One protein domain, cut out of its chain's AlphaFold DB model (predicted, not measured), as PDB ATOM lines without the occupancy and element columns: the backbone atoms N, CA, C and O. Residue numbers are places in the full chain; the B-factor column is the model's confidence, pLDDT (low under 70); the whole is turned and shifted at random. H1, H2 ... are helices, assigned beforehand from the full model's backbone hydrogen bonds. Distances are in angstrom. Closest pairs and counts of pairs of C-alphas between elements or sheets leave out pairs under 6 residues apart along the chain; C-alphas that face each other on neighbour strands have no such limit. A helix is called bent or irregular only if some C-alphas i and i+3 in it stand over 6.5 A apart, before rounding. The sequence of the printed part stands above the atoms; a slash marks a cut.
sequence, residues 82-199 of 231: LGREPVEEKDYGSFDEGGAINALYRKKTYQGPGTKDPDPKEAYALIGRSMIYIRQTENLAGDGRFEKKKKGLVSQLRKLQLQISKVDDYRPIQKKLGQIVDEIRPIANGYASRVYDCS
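What this domain is: This is residues 82 to 199 of the 231 residues of an uncharacterized protein of Olavius sp. associated proteobacterium Delta 1 (UniProt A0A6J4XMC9). Helices H2, H3 and H4a run up and down nearly side by side, short H1 bridges H2 and H4a, and arm H4b of bent H4 runs on away from them. The printed part has 118 residues, four named helices, H1 to H4, and no named strand: all helix. It is only just compact, close to loose (radius of gyration of the C-alphas 16.1 A), spanning 51 by 34 by 18 A.

How they stand to each other: Look first at H1, residues 100 to 103; residues 120 to 127 alone of H2, residues 120 to 135, touch it, closest at C-alphas 100 and 123, 4.1 A. H3, residues 146 to 166, makes a hairpin with H2, closest at C-alphas 124 and 161, 5.5 A. H4, residues 171 to 199, one helix by its hydrogen bonds, is bent: C-alphas 183 and 186 are 6.5 A apart. Arm H4b, residues 186 to 199, touches no helix.

Where its parts are: Find C-alpha 100 at (249.105, 368.015, 158.745) and C-alpha 199 at (266.833, 395.483, 162.172). H3 is 31.4 A long, only just irregular: C-alphas 162 and 165 are 6.7 A apart.

The domain as a whole: The printed part has no cut; pLDDT is under 70 in residues 84 to 98, 108 to 114 and 198 to 199.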
ATOM      1  N   LEU A  82     252.478 371.742 160.586       87.12
ATOM      2  CA  LEU A  82     251.195 371.452 161.235       87.12
ATOM      3  C   LEU A  82     250.009 372.010 160.438       87.12
ATOM      4  O   LEU A  82     248.994 371.329 160.323       87.12
ATOM      5  N   GLY A  83     250.167 373.183 159.831       82.44
ATOM      6  CA  GLY A  83     249.101 373.938 159.175       82.44
ATOM      7  C   GLY A  83     248.487 374.985 160.100       82.44
ATOM      8  O   GLY A  83     248.704 374.955 161.308       82.44
ATOM      9  N   ARG A  84     247.787 375.971 159.533       67.88
ATOM     10  CA  ARG A  84     247.384 377.181 160.273       67.88
ATOM     11  C   ARG A  84     245.938 377.178 160.747       67.88
ATOM     12  O   ARG A  84     245.704 377.671 161.845       67.88
ATOM     13  N   GLU A  85     245.008 376.618 159.975       65.94
ATOM     14  CA  GLU A  85     243.580 376.648 160.307       65.94
ATOM     15  C   GLU A  85     242.876 375.329 159.949       65.94
ATOM     16  O   GLU A  85     243.221 374.698 158.943       65.94
ATOM     17  N   PRO A  86     241.911 374.877 160.774       57.56
ATOM     18  CA  PRO A  86     240.972 373.839 160.380       57.56
ATOM     19  C   PRO A  86     240.040 374.382 159.291       57.56
ATOM     20  O   PRO A  86     239.430 375.429 159.478       57.56
ATOM     21  N   VAL A  87     239.922 373.675 158.170       59.78
ATOM     22  CA  VAL A  87     239.106 374.087 157.017       59.78
ATOM     23  C   VAL A  87     237.670 373.559 157.172       59.78
ATOM     24  O   VAL A  87     237.444 372.535 157.820       59.78
ATOM     25  N   GLU A  88     236.666 374.217 156.596       58.56
ATOM     26  CA  GLU A  88     235.334 373.613 156.500       58.56
ATOM     27  C   GLU A  88     235.337 372.465 155.472       58.56
ATOM     28  O   GLU A  88     235.988 372.525 154.424       58.56
ATOM     29  N   GLU A  89     234.624 371.369 155.760       53.97
ATOM     30  CA  GLU A  89     234.434 370.301 154.775       53.97
ATOM     31  C   GLU A  89     233.761 370.898 153.533       53.97
ATOM     32  O   GLU A  89     232.585 371.253 153.613       53.97
ATOM     33  N   LYS A  90     234.488 370.932 152.399       54.88
ATOM     34  CA  LYS A  90     234.078 371.282 151.010       54.88
ATOM     35  C   LYS A  90     234.776 372.497 150.389       54.88
ATOM     36  O   LYS A  90     234.494 372.768 149.213       54.88
ATOM     37  N   ASP A  91     235.714 373.134 151.079       57.03
ATOM     38  CA  ASP A  91     236.529 374.190 150.473       57.03
ATOM     39  C   ASP A  91     237.716 373.635 149.669       57.03
ATOM     40  O   ASP A  91     238.179 372.500 149.851       57.03
ATOM     41  N   TYR A  92     238.168 374.424 148.692       53.91
ATOM     42  CA  TYR A  92     239.435 374.168 148.016       53.91
ATOM     43  C   TYR A  92     240.546 374.387 149.042       53.91
ATOM     44  O   TYR A  92     240.642 375.474 149.597       53.91
ATOM     45  N   GLY A  93     241.389 373.383 149.291       51.34
ATOM     46  CA  GLY A  93     242.565 373.611 150.134       51.34
ATOM     47  C   GLY A  93     243.481 374.620 149.444       51.34
ATOM     48  O   GLY A  93     243.894 374.361 148.308       51.34
ATOM     49  N   SER A  94     243.788 375.750 150.082       45.09
ATOM     50  CA  SER A  94     244.667 376.742 149.465       45.09
ATOM     51  C   SER A  94     246.136 376.315 149.525       45.09
ATOM     52  O   SER A  94     246.562 375.520 150.370       45.09
ATOM     53  N   PHE A  95     246.930 376.835 148.587       37.75
ATOM     54  CA  PHE A  95     248.380 376.628 148.546       37.75
ATOM     55  C   PHE A  95     249.092 377.186 149.795       37.75
ATOM     56  O   PHE A  95     250.151 376.678 150.158       37.75
ATOM     57  N   ASP A  96     248.490 378.170 150.473       41.28
ATOM     58  CA  ASP A  96     249.002 378.787 151.704       41.28
ATOM     59  C   ASP A  96     248.541 378.055 152.986       41.28
ATOM     60  O   ASP A  96     249.011 378.350 154.090       41.28
ATOM     61  N   GLU A  97     247.670 377.050 152.844       56.75
ATOM     62  CA  GLU A  97     247.030 376.266 153.912       56.75
ATOM     63  C   GLU A  97     247.601 374.840 154.013       56.75
ATOM     64  O   GLU A  97     246.903 373.887 154.358       56.75
ATOM     65  N   GLY A  98     248.875 374.642 153.669       68.62
ATOM     66  CA  GLY A  98     249.550 373.341 153.775       68.62
ATOM     67  C   GLY A  98     249.604 372.775 155.206       68.62
ATOM     68  O   GLY A  98     249.223 373.426 156.174       68.62
ATOM     69  N   GLY A  99     250.106 371.547 155.351       84.88
ATOM     70  CA  GLY A  99     250.397 370.947 156.658       84.88
ATOM     71  C   GLY A  99     249.496 369.774 157.054       84.88
ATOM     72  O   GLY A  99     248.599 369.359 156.321       84.88
ATOM     73  N   ALA A 100     249.770 369.208 158.231       89.31
ATOM     74  CA  ALA A 100     249.105 368.015 158.745       89.31
ATOM     75  C   ALA A 100     247.589 368.195 158.923       89.31
ATOM     76  O   ALA A 100     246.841 367.262 158.654       89.31
ATOM     77  N   ILE A 101     247.129 369.384 159.326       88.69
ATOM     78  CA  ILE A 101     245.698 369.697 159.455       88.69
ATOM     79  C   ILE A 101     244.991 369.524 158.105       88.69
ATOM     80  O   ILE A 101     244.014 368.780 158.025       88.69
ATOM     81  N   ASN A 102     245.525 370.134 157.043       84.62
ATOM     82  CA  ASN A 102     244.982 370.055 155.682       84.62
ATOM     83  C   ASN A 102     245.137 368.655 155.063       84.62
ATOM     84  O   ASN A 102     244.280 368.216 154.300       84.62
ATOM     85  N   ALA A 103     246.194 367.914 155.402       87.31
ATOM     86  CA  ALA A 103     246.332 366.519 154.978       87.31
ATOM     87  C   ALA A 103     245.209 365.630 155.542       87.31
ATOM     88  O   ALA A 103     244.751 364.718 154.863       87.31
ATOM     89  N   LEU A 104     244.713 365.923 156.747       87.56
ATOM     90  CA  LEU A 104     243.604 365.192 157.365       87.56
ATOM     91  C   LEU A 104     242.211 365.623 156.865       87.56
ATOM     92  O   LEU A 104     241.214 365.036 157.284       87.56
ATOM     93  N   TYR A 105     242.118 366.629 155.988       79.81
ATOM     94  CA  TYR A 105     240.848 367.101 155.433       79.81
ATOM     95  C   TYR A 105     240.486 366.418 154.121       79.81
ATOM     96  O   TYR A 105     241.321 366.225 153.234       79.81
ATOM     97  N   ARG A 106     239.185 366.157 153.959       75.06
ATOM     98  CA  ARG A 106     238.597 365.861 152.656       75.06
ATOM     99  C   ARG A 106     238.388 367.176 151.907       75.06
ATOM    100  O   ARG A 106     237.668 368.046 152.390       75.06
ATOM    101  N   LYS A 107     239.008 367.335 150.736       73.50
ATOM    102  CA  LYS A 107     239.041 368.620 150.008       73.50
ATOM    103  C   LYS A 107     238.650 368.480 148.552       73.50
ATOM    104  O   LYS A 107     238.894 367.437 147.955       73.50
ATOM    105  N   LYS A 108     238.078 369.522 147.949       65.56
ATOM    106  CA  LYS A 108     237.799 369.512 146.504       65.56
ATOM    107  C   LYS A 108     239.100 369.534 145.704       65.56
ATOM    108  O   LYS A 108     240.045 370.244 146.046       65.56
ATOM    109  N   THR A 109     239.162 368.741 144.640       64.00
ATOM    110  CA  THR A 109     240.309 368.736 143.729       64.00
ATOM    111  C   THR A 109     240.259 369.928 142.776       64.00
ATOM    112  O   THR A 109     239.218 370.213 142.194       64.00
ATOM    113  N   TYR A 110     241.400 370.585 142.548       60.94
ATOM    114  CA  TYR A 110     241.522 371.634 141.523       60.94
ATOM    115  C   TYR A 110     241.436 371.092 140.084       60.94
ATOM    116  O   TYR A 110     241.114 371.842 139.171       60.94
ATOM    117  N   GLN A 111     241.725 369.802 139.870       60.56
ATOM    118  CA  GLN A 111     241.848 369.187 138.539       60.56
ATOM    119  C   GLN A 111     240.560 368.527 138.006       60.56
ATOM    120  O   GLN A 111     240.612 367.827 137.000       60.56
ATOM    121  N   GLY A 112     239.404 368.729 138.647       55.75
ATOM    122  CA  GLY A 112     238.129 368.193 138.158       55.75
ATOM    123  C   GLY A 112     237.070 368.009 139.249       55.75
ATOM    124  O   GLY A 112     237.344 368.288 140.421       55.75
ATOM    125  N   PRO A 113     235.861 367.542 138.883       50.78
ATOM    126  CA  PRO A 113     234.819 367.204 139.844       50.78
ATOM    127  C   PRO A 113     235.277 366.018 140.701       50.78
ATOM    128  O   PRO A 113     235.426 364.901 140.216       50.78
ATOM    129  N   GLY A 114     235.527 366.273 141.984       64.56
ATOM    130  CA  GLY A 114     235.976 365.247 142.914       64.56
ATOM    131  C   GLY A 114     236.401 365.813 144.264       64.56
ATOM    132  O   GLY A 114     236.677 367.006 144.416       64.56
ATOM    133  N   THR A 115     236.449 364.933 145.257       73.69
ATOM    134  CA  THR A 115     237.039 365.200 146.569       73.69
ATOM    135  C   THR A 115     238.269 364.322 146.747       73.69
ATOM    136  O   THR A 115     238.178 363.111 146.561       73.69
ATOM    137  N   LYS A 116     239.405 364.906 147.125       75.06
ATOM    138  CA  LYS A 116     240.567 364.174 147.626       75.06
ATOM    139  C   LYS A 116     240.266 363.737 149.056       75.06
ATOM    140  O   LYS A 116     239.938 364.578 149.895       75.06
ATOM    141  N   ASP A 117     240.376 362.438 149.304       83.69
ATOM    142  CA  ASP A 117     240.221 361.866 150.637       83.69
ATOM    143  C   ASP A 117     241.401 362.248 151.552       83.69
ATOM    144  O   ASP A 117     242.489 362.565 151.051       83.69
ATOM    145  N   PRO A 118     241.199 362.240 152.882       86.31
ATOM    146  CA  PRO A 118     242.264 362.488 153.846       86.31
ATOM    147  C   PRO A 118     243.486 361.586 153.628       86.31
ATOM    148  O   PRO A 118     243.351 360.387 153.382       86.31
ATOM    149  N   ASP A 119     244.681 362.150 153.793       89.31
ATOM    150  CA  ASP A 119     245.958 361.439 153.755       89.31
ATOM    151  C   ASP A 119     246.586 361.364 155.165       89.31
ATOM    152  O   ASP A 119     247.406 362.208 155.559       89.31
ATOM    153  N   PRO A 120     246.227 360.341 155.965       91.38
ATOM    154  CA  PRO A 120     246.787 360.156 157.300       91.38
ATOM    155  C   PRO A 120     248.292 359.853 157.285       91.38
ATOM    156  O   PRO A 120     248.984 360.142 158.266       91.38
ATOM    157  N   LYS A 121     248.836 359.296 156.194       92.38
ATOM    158  CA  LYS A 121     250.278 359.012 156.087       92.38
ATOM    159  C   LYS A 121     251.066 360.308 155.917       92.38
ATOM    160  O   LYS A 121     252.085 360.495 156.586       92.38
ATOM    161  N   GLU A 122     250.576 361.214 155.075       90.75
ATOM    162  CA  GLU A 122     251.138 362.555 154.909       90.75
ATOM    163  C   GLU A 122     251.081 363.339 156.229       90.75
ATOM    164  O   GLU A 122     252.107 363.846 156.693       90.75
ATOM    165  N   ALA A 123     249.925 363.351 156.901       92.38
ATOM    166  CA  ALA A 123     249.771 364.003 158.201       92.38
ATOM    167  C   ALA A 123     250.730 363.437 159.264       92.38
ATOM    168  O   ALA A 123     251.385 364.196 159.985       92.38
ATOM    169  N   TYR A 124     250.881 362.108 159.329       94.75
ATOM    170  CA  TYR A 124     251.831 361.446 160.226       94.75
ATOM    171  C   TYR A 124     253.268 361.929 159.978       94.75
ATOM    172  O   TYR A 124     253.990 362.250 160.931       94.75
ATOM    173  N   ALA A 125     253.691 362.001 158.713       94.00
ATOM    174  CA  ALA A 125     255.031 362.449 158.344       94.00
ATOM    175  C   ALA A 125     255.260 363.928 158.697       94.00
ATOM    176  O   ALA A 125     256.307 364.275 159.248       94.00
ATOM    177  N   LEU A 126     254.279 364.790 158.428       93.88
ATOM    178  CA  LEU A 126     254.345 366.225 158.696       93.88
ATOM    179  C   LEU A 126     254.415 366.542 160.196       93.88
ATOM    180  O   LEU A 126     255.272 367.324 160.615       93.88
ATOM    181  N   ILE A 127     253.620 365.865 161.030       95.19
ATOM    182  CA  ILE A 127     253.740 365.976 162.495       95.19
ATOM    183  C   ILE A 127     255.131 365.526 162.960       95.19
ATOM    184  O   ILE A 127     255.747 366.171 163.809       95.19
ATOM    185  N   GLY A 128     255.661 364.453 162.366       93.81
ATOM    186  CA  GLY A 128     257.023 363.980 162.615       93.81
ATOM    187  C   GLY A 128     258.080 365.055 162.354       93.81
ATOM    188  O   GLY A 128     258.925 365.305 163.214       93.81
ATOM    189  N   ARG A 129     258.002 365.729 161.201       92.31
ATOM    190  CA  ARG A 129     258.911 366.832 160.838       92.31
ATOM    191  C   ARG A 129     258.768 368.029 161.774       92.31
ATOM    192  O   ARG A 129     259.781 368.561 162.217       92.31
ATOM    193  N   SER A 130     257.541 368.401 162.140       93.81
ATOM    194  CA  SER A 130     257.292 369.482 163.103       93.81
ATOM    195  C   SER A 130     257.997 369.223 164.442       93.81
ATOM    196  O   SER A 130     258.716 370.084 164.948       93.81
ATOM    197  N   MET A 131     257.904 367.997 164.971       97.31
ATOM    198  CA  MET A 131     258.624 367.617 166.192       97.31
ATOM    199  C   MET A 131     260.148 367.698 166.046       97.31
ATOM    200  O   MET A 131     260.823 368.014 167.023       97.31
ATOM    201  N   ILE A 132     260.706 367.395 164.868       95.81
ATOM    202  CA  ILE A 132     262.150 367.521 164.618       95.81
ATOM    203  C   ILE A 132     262.570 368.989 164.710       95.81
ATOM    204  O   ILE A 132     263.506 369.288 165.449       95.81
ATOM    205  N   TYR A 133     261.844 369.897 164.051       91.25
ATOM    206  CA  TYR A 133     262.124 371.331 164.145       91.25
ATOM    207  C   TYR A 133     262.041 371.827 165.588       91.25
ATOM    208  O   TYR A 133     262.998 372.421 166.071       91.25
ATOM    209  N   ILE A 134     260.969 371.488 166.316       94.19
ATOM    210  CA  ILE A 134     260.808 371.862 167.734       94.19
ATOM    211  C   ILE A 134     261.923 371.270 168.606       94.19
ATOM    212  O   ILE A 134     262.306 371.863 169.600       94.19
ATOM    213  N   ARG A 135     262.489 370.102 168.286       95.00
ATOM    214  CA  ARG A 135     263.620 369.552 169.059       95.00
ATOM    215  C   ARG A 135     264.918 370.326 168.843       95.00
ATOM    216  O   ARG A 135     265.735 370.373 169.761       95.00
ATOM    217  N   GLN A 136     265.091 370.925 167.670       92.69
ATOM    218  CA  GLN A 136     266.281 371.683 167.280       92.69
ATOM    219  C   GLN A 136     266.266 373.141 167.766       92.69
ATOM    220  O   GLN A 136     267.252 373.851 167.574       92.69
ATOM    221  N   THR A 137     265.163 373.608 168.357       92.12
ATOM    222  CA  THR A 137     265.037 374.971 168.890       92.12
ATOM    223  C   THR A 137     265.885 375.157 170.144       92.12
ATOM    224  O   THR A 137     265.984 374.247 170.977       92.12
ATOM    225  N   GLU A 138     266.436 376.353 170.305       90.38
ATOM    226  CA  GLU A 138     267.303 376.743 171.419       90.38
ATOM    227  C   GLU A 138     266.663 377.850 172.269       90.38
ATOM    228  O   GLU A 138     265.841 378.635 171.794       90.38
ATOM    229  N   ASN A 139     267.032 377.916 173.553       88.69
ATOM    230  CA  ASN A 139     266.493 378.902 174.492       88.69
ATOM    231  C   ASN A 139     267.239 380.242 174.412       88.69
ATOM    232  O   ASN A 139     267.879 380.666 175.375       88.69
ATOM    233  N   LEU A 140     267.169 380.909 173.264       87.38
ATOM    234  CA  LEU A 140     267.876 382.176 173.060       87.38
ATOM    235  C   LEU A 140     267.229 383.348 173.816       87.38
ATOM    236  O   LEU A 140     267.890 384.341 174.092       87.38
ATOM    237  N   ALA A 141     265.948 383.225 174.178       79.19
ATOM    238  CA  ALA A 141     265.213 384.230 174.947       79.19
ATOM    239  C   ALA A 141     265.382 384.100 176.476       79.19
ATOM    240  O   ALA A 141     264.836 384.912 177.220       79.19
ATOM    241  N   GLY A 142     266.087 383.069 176.964       84.31
ATOM    242  CA  GLY A 142     266.306 382.860 178.399       84.31
ATOM    243  C   GLY A 142     265.045 382.503 179.202       84.31
ATOM    244  O   GLY A 142     265.015 382.708 180.414       84.31
ATOM    245  N   ASP A 143     263.996 381.955 178.576       86.25
ATOM    246  CA  ASP A 143     262.781 381.527 179.290       86.25
ATOM    247  C   ASP A 143     263.094 380.282 180.136       86.25
ATOM    248  O   ASP A 143     263.344 379.198 179.607       86.25
ATOM    249  N   GLY A 144     263.036 380.401 181.466       90.19
ATOM    250  CA  GLY A 144     263.269 379.278 182.387       90.19
ATOM    251  C   GLY A 144     262.293 378.103 182.213       90.19
ATOM    252  O   GLY A 144     262.553 376.996 182.680       90.19
ATOM    253  N   ARG A 145     261.168 378.305 181.512       91.75
ATOM    254  CA  ARG A 145     260.181 377.261 181.195       91.75
ATOM    255  C   ARG A 145     260.325 376.696 179.782       91.75
ATOM    256  O   ARG A 145     259.536 375.817 179.425       91.75
ATOM    257  N   PHE A 146     261.303 377.148 178.994       90.62
ATOM    258  CA  PHE A 146     261.470 376.770 177.589       90.62
ATOM    259  C   PHE A 146     261.518 375.253 177.387       90.62
ATOM    260  O   PHE A 146     260.683 374.693 176.679       90.62
ATOM    261  N   GLU A 147     262.423 374.562 178.081       93.50
ATOM    262  CA  GLU A 147     262.594 373.113 177.932       93.50
ATOM    263  C   GLU A 147     261.350 372.325 178.361       93.50
ATOM    264  O   GLU A 147     260.992 371.319 177.742       93.50
ATOM    265  N   LYS A 148     260.633 372.803 179.386       95.31
ATOM    266  CA  LYS A 148     259.366 372.196 179.815       95.31
ATOM    267  C   LYS A 148     258.293 372.347 178.735       95.31
ATOM    268  O   LYS A 148     257.631 371.364 178.408       95.31
ATOM    269  N   LYS A 149     258.143 373.548 178.161       94.19
ATOM    270  CA  LYS A 149     257.198 373.819 177.063       94.19
ATOM    271  C   LYS A 149     257.540 372.990 175.826       94.19
ATOM    272  O   LYS A 149     256.682 372.276 175.321       94.19
ATOM    273  N   LYS A 150     258.808 372.995 175.408       94.69
ATOM    274  CA  LYS A 150     259.343 372.212 174.283       94.69
ATOM    275  C   LYS A 150     259.023 370.722 174.422       94.69
ATOM    276  O   LYS A 150     258.445 370.125 173.515       94.69
ATOM    277  N   LYS A 151     259.325 370.119 175.579       96.69
ATOM    278  CA  LYS A 151     258.987 368.712 175.864       96.69
ATOM    279  C   LYS A 151     257.476 368.468 175.866       96.69
ATOM    280  O   LYS A 151     257.031 367.449 175.339       96.69
ATOM    281  N   GLY A 152     256.698 369.400 176.419       97.62
ATOM    282  CA  GLY A 152     255.235 369.360 176.414       97.62
ATOM    283  C   GLY A 152     254.664 369.305 174.997       97.62
ATOM    284  O   GLY A 152     253.939 368.364 174.677       97.62
ATOM    285  N   LEU A 153     255.059 370.241 174.132       97.56
ATOM    286  CA  LEU A 153     254.632 370.309 172.729       97.56
ATOM    287  C   LEU A 153     254.978 369.022 171.969       97.56
ATOM    288  O   LEU A 153     254.113 368.414 171.343       97.56
ATOM    289  N   VAL A 154     256.223 368.545 172.084       97.94
ATOM    290  CA  VAL A 154     256.662 367.294 171.438       97.94
ATOM    291  C   VAL A 154     255.854 366.092 171.940       97.94
ATOM    292  O   VAL A 154     255.491 365.221 171.149       97.94
ATOM    293  N   SER A 155     255.545 366.031 173.238       98.00
ATOM    294  CA  SER A 155     254.726 364.957 173.808       98.00
ATOM    295  C   SER A 155     253.292 364.984 173.270       98.00
ATOM    296  O   SER A 155     252.772 363.943 172.861       98.00
ATOM    297  N   GLN A 156     252.666 366.164 173.218       97.69
ATOM    298  CA  GLN A 156     251.325 366.336 172.658       97.69
ATOM    299  C   GLN A 156     251.278 365.929 171.179       97.69
ATOM    300  O   GLN A 156     250.443 365.108 170.797       97.69
ATOM    301  N   LEU A 157     252.230 366.405 170.372       97.50
ATOM    302  CA  LEU A 157     252.342 366.046 168.957       97.50
ATOM    303  C   LEU A 157     252.543 364.543 168.757       97.50
ATOM    304  O   LEU A 157     251.880 363.950 167.909       97.50
ATOM    305  N   ARG A 158     253.391 363.890 169.563       97.50
ATOM    306  CA  ARG A 158     253.590 362.438 169.470       97.50
ATOM    307  C   ARG A 158     252.313 361.663 169.792       97.50
ATOM    308  O   ARG A 158     252.035 360.670 169.123       97.50
ATOM    309  N   LYS A 159     251.528 362.104 170.782       96.50
ATOM    310  CA  LYS A 159     250.229 361.488 171.100       96.50
ATOM    311  C   LYS A 159     249.267 361.594 169.919       96.50
ATOM    312  O   LYS A 159     248.689 360.581 169.538       96.50
ATOM    313  N   LEU A 160     249.147 362.777 169.312       95.31
ATOM    314  CA  LEU A 160     248.303 362.986 168.129       95.31
ATOM    315  C   LEU A 160     248.772 362.137 166.944       95.31
ATOM    316  O   LEU A 160     247.968 361.460 166.316       95.31
ATOM    317  N   GLN A 161     250.082 362.094 166.698       94.75
ATOM    318  CA  GLN A 161     250.679 361.298 165.627       94.75
ATOM    319  C   GLN A 161     250.311 359.806 165.729       94.75
ATOM    320  O   GLN A 161     250.032 359.168 164.719       94.75
ATOM    321  N   LEU A 162     250.281 359.249 166.946       93.50
ATOM    322  CA  LEU A 162     249.909 357.850 167.200       93.50
ATOM    323  C   LEU A 162     248.394 357.585 167.129       93.50
ATOM    324  O   LEU A 162     247.988 356.426 167.049       93.50
ATOM    325  N   GLN A 163     247.565 358.630 167.201       92.94
ATOM    326  CA  GLN A 163     246.108 358.527 167.094       92.94
ATOM    327  C   GLN A 163     245.628 358.531 165.640       92.94
ATOM    328  O   GLN A 163     244.582 357.956 165.366       92.94
ATOM    329  N   ILE A 164     246.403 359.107 164.715       89.56
ATOM    330  CA  ILE A 164     246.020 359.243 163.301       89.56
ATOM    331  C   ILE A 164     245.613 357.909 162.664       89.56
ATOM    332  O   ILE A 164     244.633 357.857 161.942       89.56
ATOM    333  N   SER A 165     246.302 356.803 162.936       81.56
ATOM    334  CA  SER A 165     245.965 355.520 162.304       81.56
ATOM    335  C   SER A 165     244.813 354.763 162.980       81.56
ATOM    336  O   SER A 165     244.608 353.594 162.668       81.56
ATOM    337  N   LYS A 166     244.147 355.353 163.981       84.50
ATOM    338  CA  LYS A 166     243.196 354.660 164.870       84.50
ATOM    339  C   LYS A 166     241.808 355.295 164.906       84.50
ATOM    340  O   LYS A 166     240.997 354.888 165.733       84.50
ATOM    341  N   VAL A 167     241.571 356.333 164.111       85.75
ATOM    342  CA  VAL A 167     240.339 357.121 164.171       85.75
ATOM    343  C   VAL A 167     239.671 357.181 162.809       85.75
ATOM    344  O   VAL A 167     240.346 357.303 161.790       85.75
ATOM    345  N   ASP A 168     238.344 357.154 162.830       81.81
ATOM    346  CA  ASP A 168     237.513 357.351 161.640       81.81
ATOM    347  C   ASP A 168     237.176 358.838 161.420       81.81
ATOM    348  O   ASP A 168     236.878 359.254 160.305       81.81
ATOM    349  N   ASP A 169     237.266 359.657 162.479       85.94
ATOM    350  CA  ASP A 169     237.055 361.108 162.447       85.94
ATOM    351  C   ASP A 169     238.320 361.862 162.884       85.94
ATOM    352  O   ASP A 169     238.788 361.749 164.023       85.94
ATOM    353  N   TYR A 170     238.861 362.675 161.974       89.31
ATOM    354  CA  TYR A 170     240.075 363.455 162.196       89.31
ATOM    355  C   TYR A 170     239.838 364.844 162.799       89.31
ATOM    356  O   TYR A 170     240.802 365.462 163.264       89.31
ATOM    357  N   ARG A 171     238.592 365.332 162.872       86.88
ATOM    358  CA  ARG A 171     238.272 366.682 163.383       86.88
ATOM    359  C   ARG A 171     238.817 366.947 164.791       86.88
ATOM    360  O   ARG A 171     239.394 368.017 165.014       86.88
ATOM    361  N   PRO A 172     238.749 365.998 165.751       90.06
ATOM    362  CA  PRO A 172     239.354 366.197 167.066       90.06
ATOM    363  C   PRO A 172     240.881 366.337 167.019       90.06
ATOM    364  O   PRO A 172     241.453 367.094 167.805       90.06
ATOM    365  N   ILE A 173     241.550 365.619 166.109       91.31
ATOM    366  CA  ILE A 173     243.004 365.707 165.921       91.31
ATOM    367  C   ILE A 173     243.354 367.063 165.304       91.31
ATOM    368  O   ILE A 173     244.223 367.756 165.828       91.31
ATOM    369  N   GLN A 174     242.640 367.479 164.259       88.06
ATOM    370  CA  GLN A 174     242.826 368.771 163.592       88.06
ATOM    371  C   GLN A 174     242.679 369.944 164.563       88.06
ATOM    372  O   GLN A 174     243.555 370.804 164.625       88.06
ATOM    373  N   LYS A 175     241.630 369.939 165.397       88.75
ATOM    374  CA  LYS A 175     241.416 370.976 166.415       88.75
ATOM    375  C   LYS A 175     242.582 371.064 167.403       88.75
ATOM    376  O   LYS A 175     243.034 372.159 167.721       88.75
ATOM    377  N   LYS A 176     243.098 369.921 167.868       93.00
ATOM    378  CA  LYS A 176     244.252 369.884 168.783       93.00
ATOM    379  C   LYS A 176     245.549 370.328 168.109       93.00
ATOM    380  O   LYS A 176     246.355 370.994 168.745       93.00
ATOM    381  N   LEU A 177     245.755 369.993 166.834       92.50
ATOM    382  CA  LEU A 177     246.891 370.510 166.064       92.50
ATOM    383  C   LEU A 177     246.817 372.038 165.936       92.50
ATOM    384  O   LEU A 177     247.833 372.697 166.140       92.50
ATOM    385  N   GLY A 178     245.627 372.596 165.683       89.81
ATOM    386  CA  GLY A 178     245.401 374.046 165.673       89.81
ATOM    387  C   GLY A 178     245.735 374.702 167.016       89.81
ATOM    388  O   GLY A 178     246.500 375.658 167.059       89.81
ATOM    389  N   GLN A 179     245.283 374.114 168.128       92.00
ATOM    390  CA  GLN A 179     245.631 374.589 169.476       92.00
ATOM    391  C   GLN A 179     247.147 374.586 169.729       92.00
ATOM    392  O   GLN A 179     247.687 375.552 170.257       92.00
ATOM    393  N   ILE A 180     247.857 373.536 169.306       94.12
ATOM    394  CA  ILE A 180     249.323 373.474 169.416       94.12
ATOM    395  C   ILE A 180     249.987 374.576 168.577       94.12
ATOM    396  O   ILE A 180     250.980 375.166 169.000       94.12
ATOM    397  N   VAL A 181     249.452 374.879 167.394       91.25
ATOM    398  CA  VAL A 181     249.942 375.984 166.557       91.25
ATOM    399  C   VAL A 181     249.739 377.328 167.254       91.25
ATOM    400  O   VAL A 181     250.657 378.152 167.245       91.25
ATOM    401  N   ASP A 182     248.599 377.528 167.909       90.38
ATOM    402  CA  ASP A 182     248.325 378.725 168.707       90.38
ATOM    403  C   ASP A 182     249.236 378.831 169.940       90.38
ATOM    404  O   ASP A 182     249.603 379.936 170.331       90.38
ATOM    405  N   GLU A 183     249.689 377.710 170.510       93.00
ATOM    406  CA  GLU A 183     250.712 377.699 171.567       93.00
ATOM    407  C   GLU A 183     252.117 378.052 171.043       93.00
ATOM    408  O   GLU A 183     252.899 378.705 171.740       93.00
ATOM    409  N   ILE A 184     252.460 377.635 169.818       90.56
ATOM    410  CA  ILE A 184     253.771 377.902 169.203       90.56
ATOM    411  C   ILE A 184     253.873 379.353 168.707       90.56
ATOM    412  O   ILE A 184     254.944 379.963 168.772       90.56
ATOM    413  N   ARG A 185     252.774 379.931 168.211       87.94
ATOM    414  CA  ARG A 185     252.757 381.252 167.560       87.94
ATOM    415  C   ARG A 185     253.316 382.385 168.441       87.94
ATOM    416  O   ARG A 185     254.145 383.139 167.934       87.94
ATOM    417  N   PRO A 186     252.992 382.498 169.744       89.06
ATOM    418  CA  PRO A 186     253.613 383.482 170.630       89.06
ATOM    419  C   PRO A 186     255.134 383.333 170.758       89.06
ATOM    420  O   PRO A 186     255.831 384.337 170.875       89.06
ATOM    421  N   ILE A 187     255.664 382.104 170.701       88.75
ATOM    422  CA  ILE A 187     257.113 381.848 170.757       88.75
ATOM    423  C   ILE A 187     257.778 382.393 169.489       88.75
ATOM    424  O   ILE A 187     258.740 383.157 169.571       88.75
ATOM    425  N   ALA A 188     257.222 382.063 168.319       83.12
ATOM    426  CA  ALA A 188     257.695 382.585 167.039       83.12
ATOM    427  C   ALA A 188     257.609 384.121 166.985       83.12
ATOM    428  O   ALA A 188     258.555 384.781 166.564       83.12
ATOM    429  N   ASN A 189     256.511 384.705 167.471       79.81
ATOM    430  CA  ASN A 189     256.326 386.156 167.500       79.81
ATOM    431  C   ASN A 189     257.343 386.863 168.407       79.81
ATOM    432  O   ASN A 189     257.791 387.955 168.064       79.81
ATOM    433  N   GLY A 190     257.751 386.241 169.519       80.25
ATOM    434  CA  GLY A 190     258.832 386.758 170.362       80.25
ATOM    435  C   GLY A 190     260.146 386.899 169.586       80.25
ATOM    436  O   GLY A 190     260.772 387.959 169.607       80.25
ATOM    437  N   TYR A 191     260.516 385.869 168.819       77.69
ATOM    438  CA  TYR A 191     261.692 385.915 167.947       77.69
ATOM    439  C   TYR A 191     261.547 386.924 166.805       77.69
ATOM    440  O   TYR A 191     262.476 387.683 166.542       77.69
ATOM    441  N   ALA A 192     260.379 386.991 166.161       74.88
ATOM    442  CA  ALA A 192     260.116 387.953 165.093       74.88
ATOM    443  C   ALA A 192     260.218 389.410 165.580       74.88
ATOM    444  O   ALA A 192     260.807 390.246 164.895       74.88
ATOM    445  N   SER A 193     259.709 389.702 166.783       75.38
ATOM    446  CA  SER A 193     259.835 391.023 167.407       75.38
ATOM    447  C   SER A 193     261.299 391.385 167.648       75.38
ATOM    448  O   SER A 193     261.724 392.476 167.282       75.38
ATOM    449  N   ARG A 194     262.101 390.462 168.195       78.50
ATOM    450  CA  ARG A 194     263.520 390.736 168.451       78.50
ATOM    451  C   ARG A 194     264.321 390.907 167.156       78.50
ATOM    452  O   ARG A 194     265.151 391.803 167.075       78.50
ATOM    453  N   VAL A 195     264.026 390.121 166.116       73.44
ATOM    454  CA  VAL A 195     264.598 390.311 164.767       73.44
ATOM    455  C   VAL A 195     264.279 391.710 164.229       73.44
ATOM    456  O   VAL A 195     265.152 392.373 163.666       73.44
ATOM    457  N   TYR A 196     263.046 392.184 164.422       70.00
ATOM    458  CA  TYR A 196     262.653 393.536 164.034       70.00
ATOM    459  C   TYR A 196     263.419 394.613 164.821       70.00
ATOM    460  O   TYR A 196     263.889 395.582 164.221       70.00
ATOM    461  N   ASP A 197     263.618 394.428 166.128       75.00
ATOM    462  CA  ASP A 197     264.406 395.348 166.954       75.00
ATOM    463  C   ASP A 197     265.867 395.425 166.491       75.00
ATOM    464  O   ASP A 197     266.377 396.525 166.266       75.00
ATOM    465  N   CYS A 198     266.511 394.279 166.239       69.25
ATOM    466  CA  CYS A 198     267.864 394.241 165.679       69.25
ATOM    467  C   CYS A 198     267.930 394.958 164.319       69.25
ATOM    468  O   CYS A 198     268.847 395.737 164.068       69.25
ATOM    469  N   SER A 199     266.929 394.766 163.453       66.75
ATOM    470  CA  SER A 199     266.833 395.483 162.172       66.75
ATOM    471  C   SER A 199     266.759 397.004 162.363       66.75
ATOM    472  O   SER A 199     267.411 397.757 161.634       66.75
TER     473      SER A 199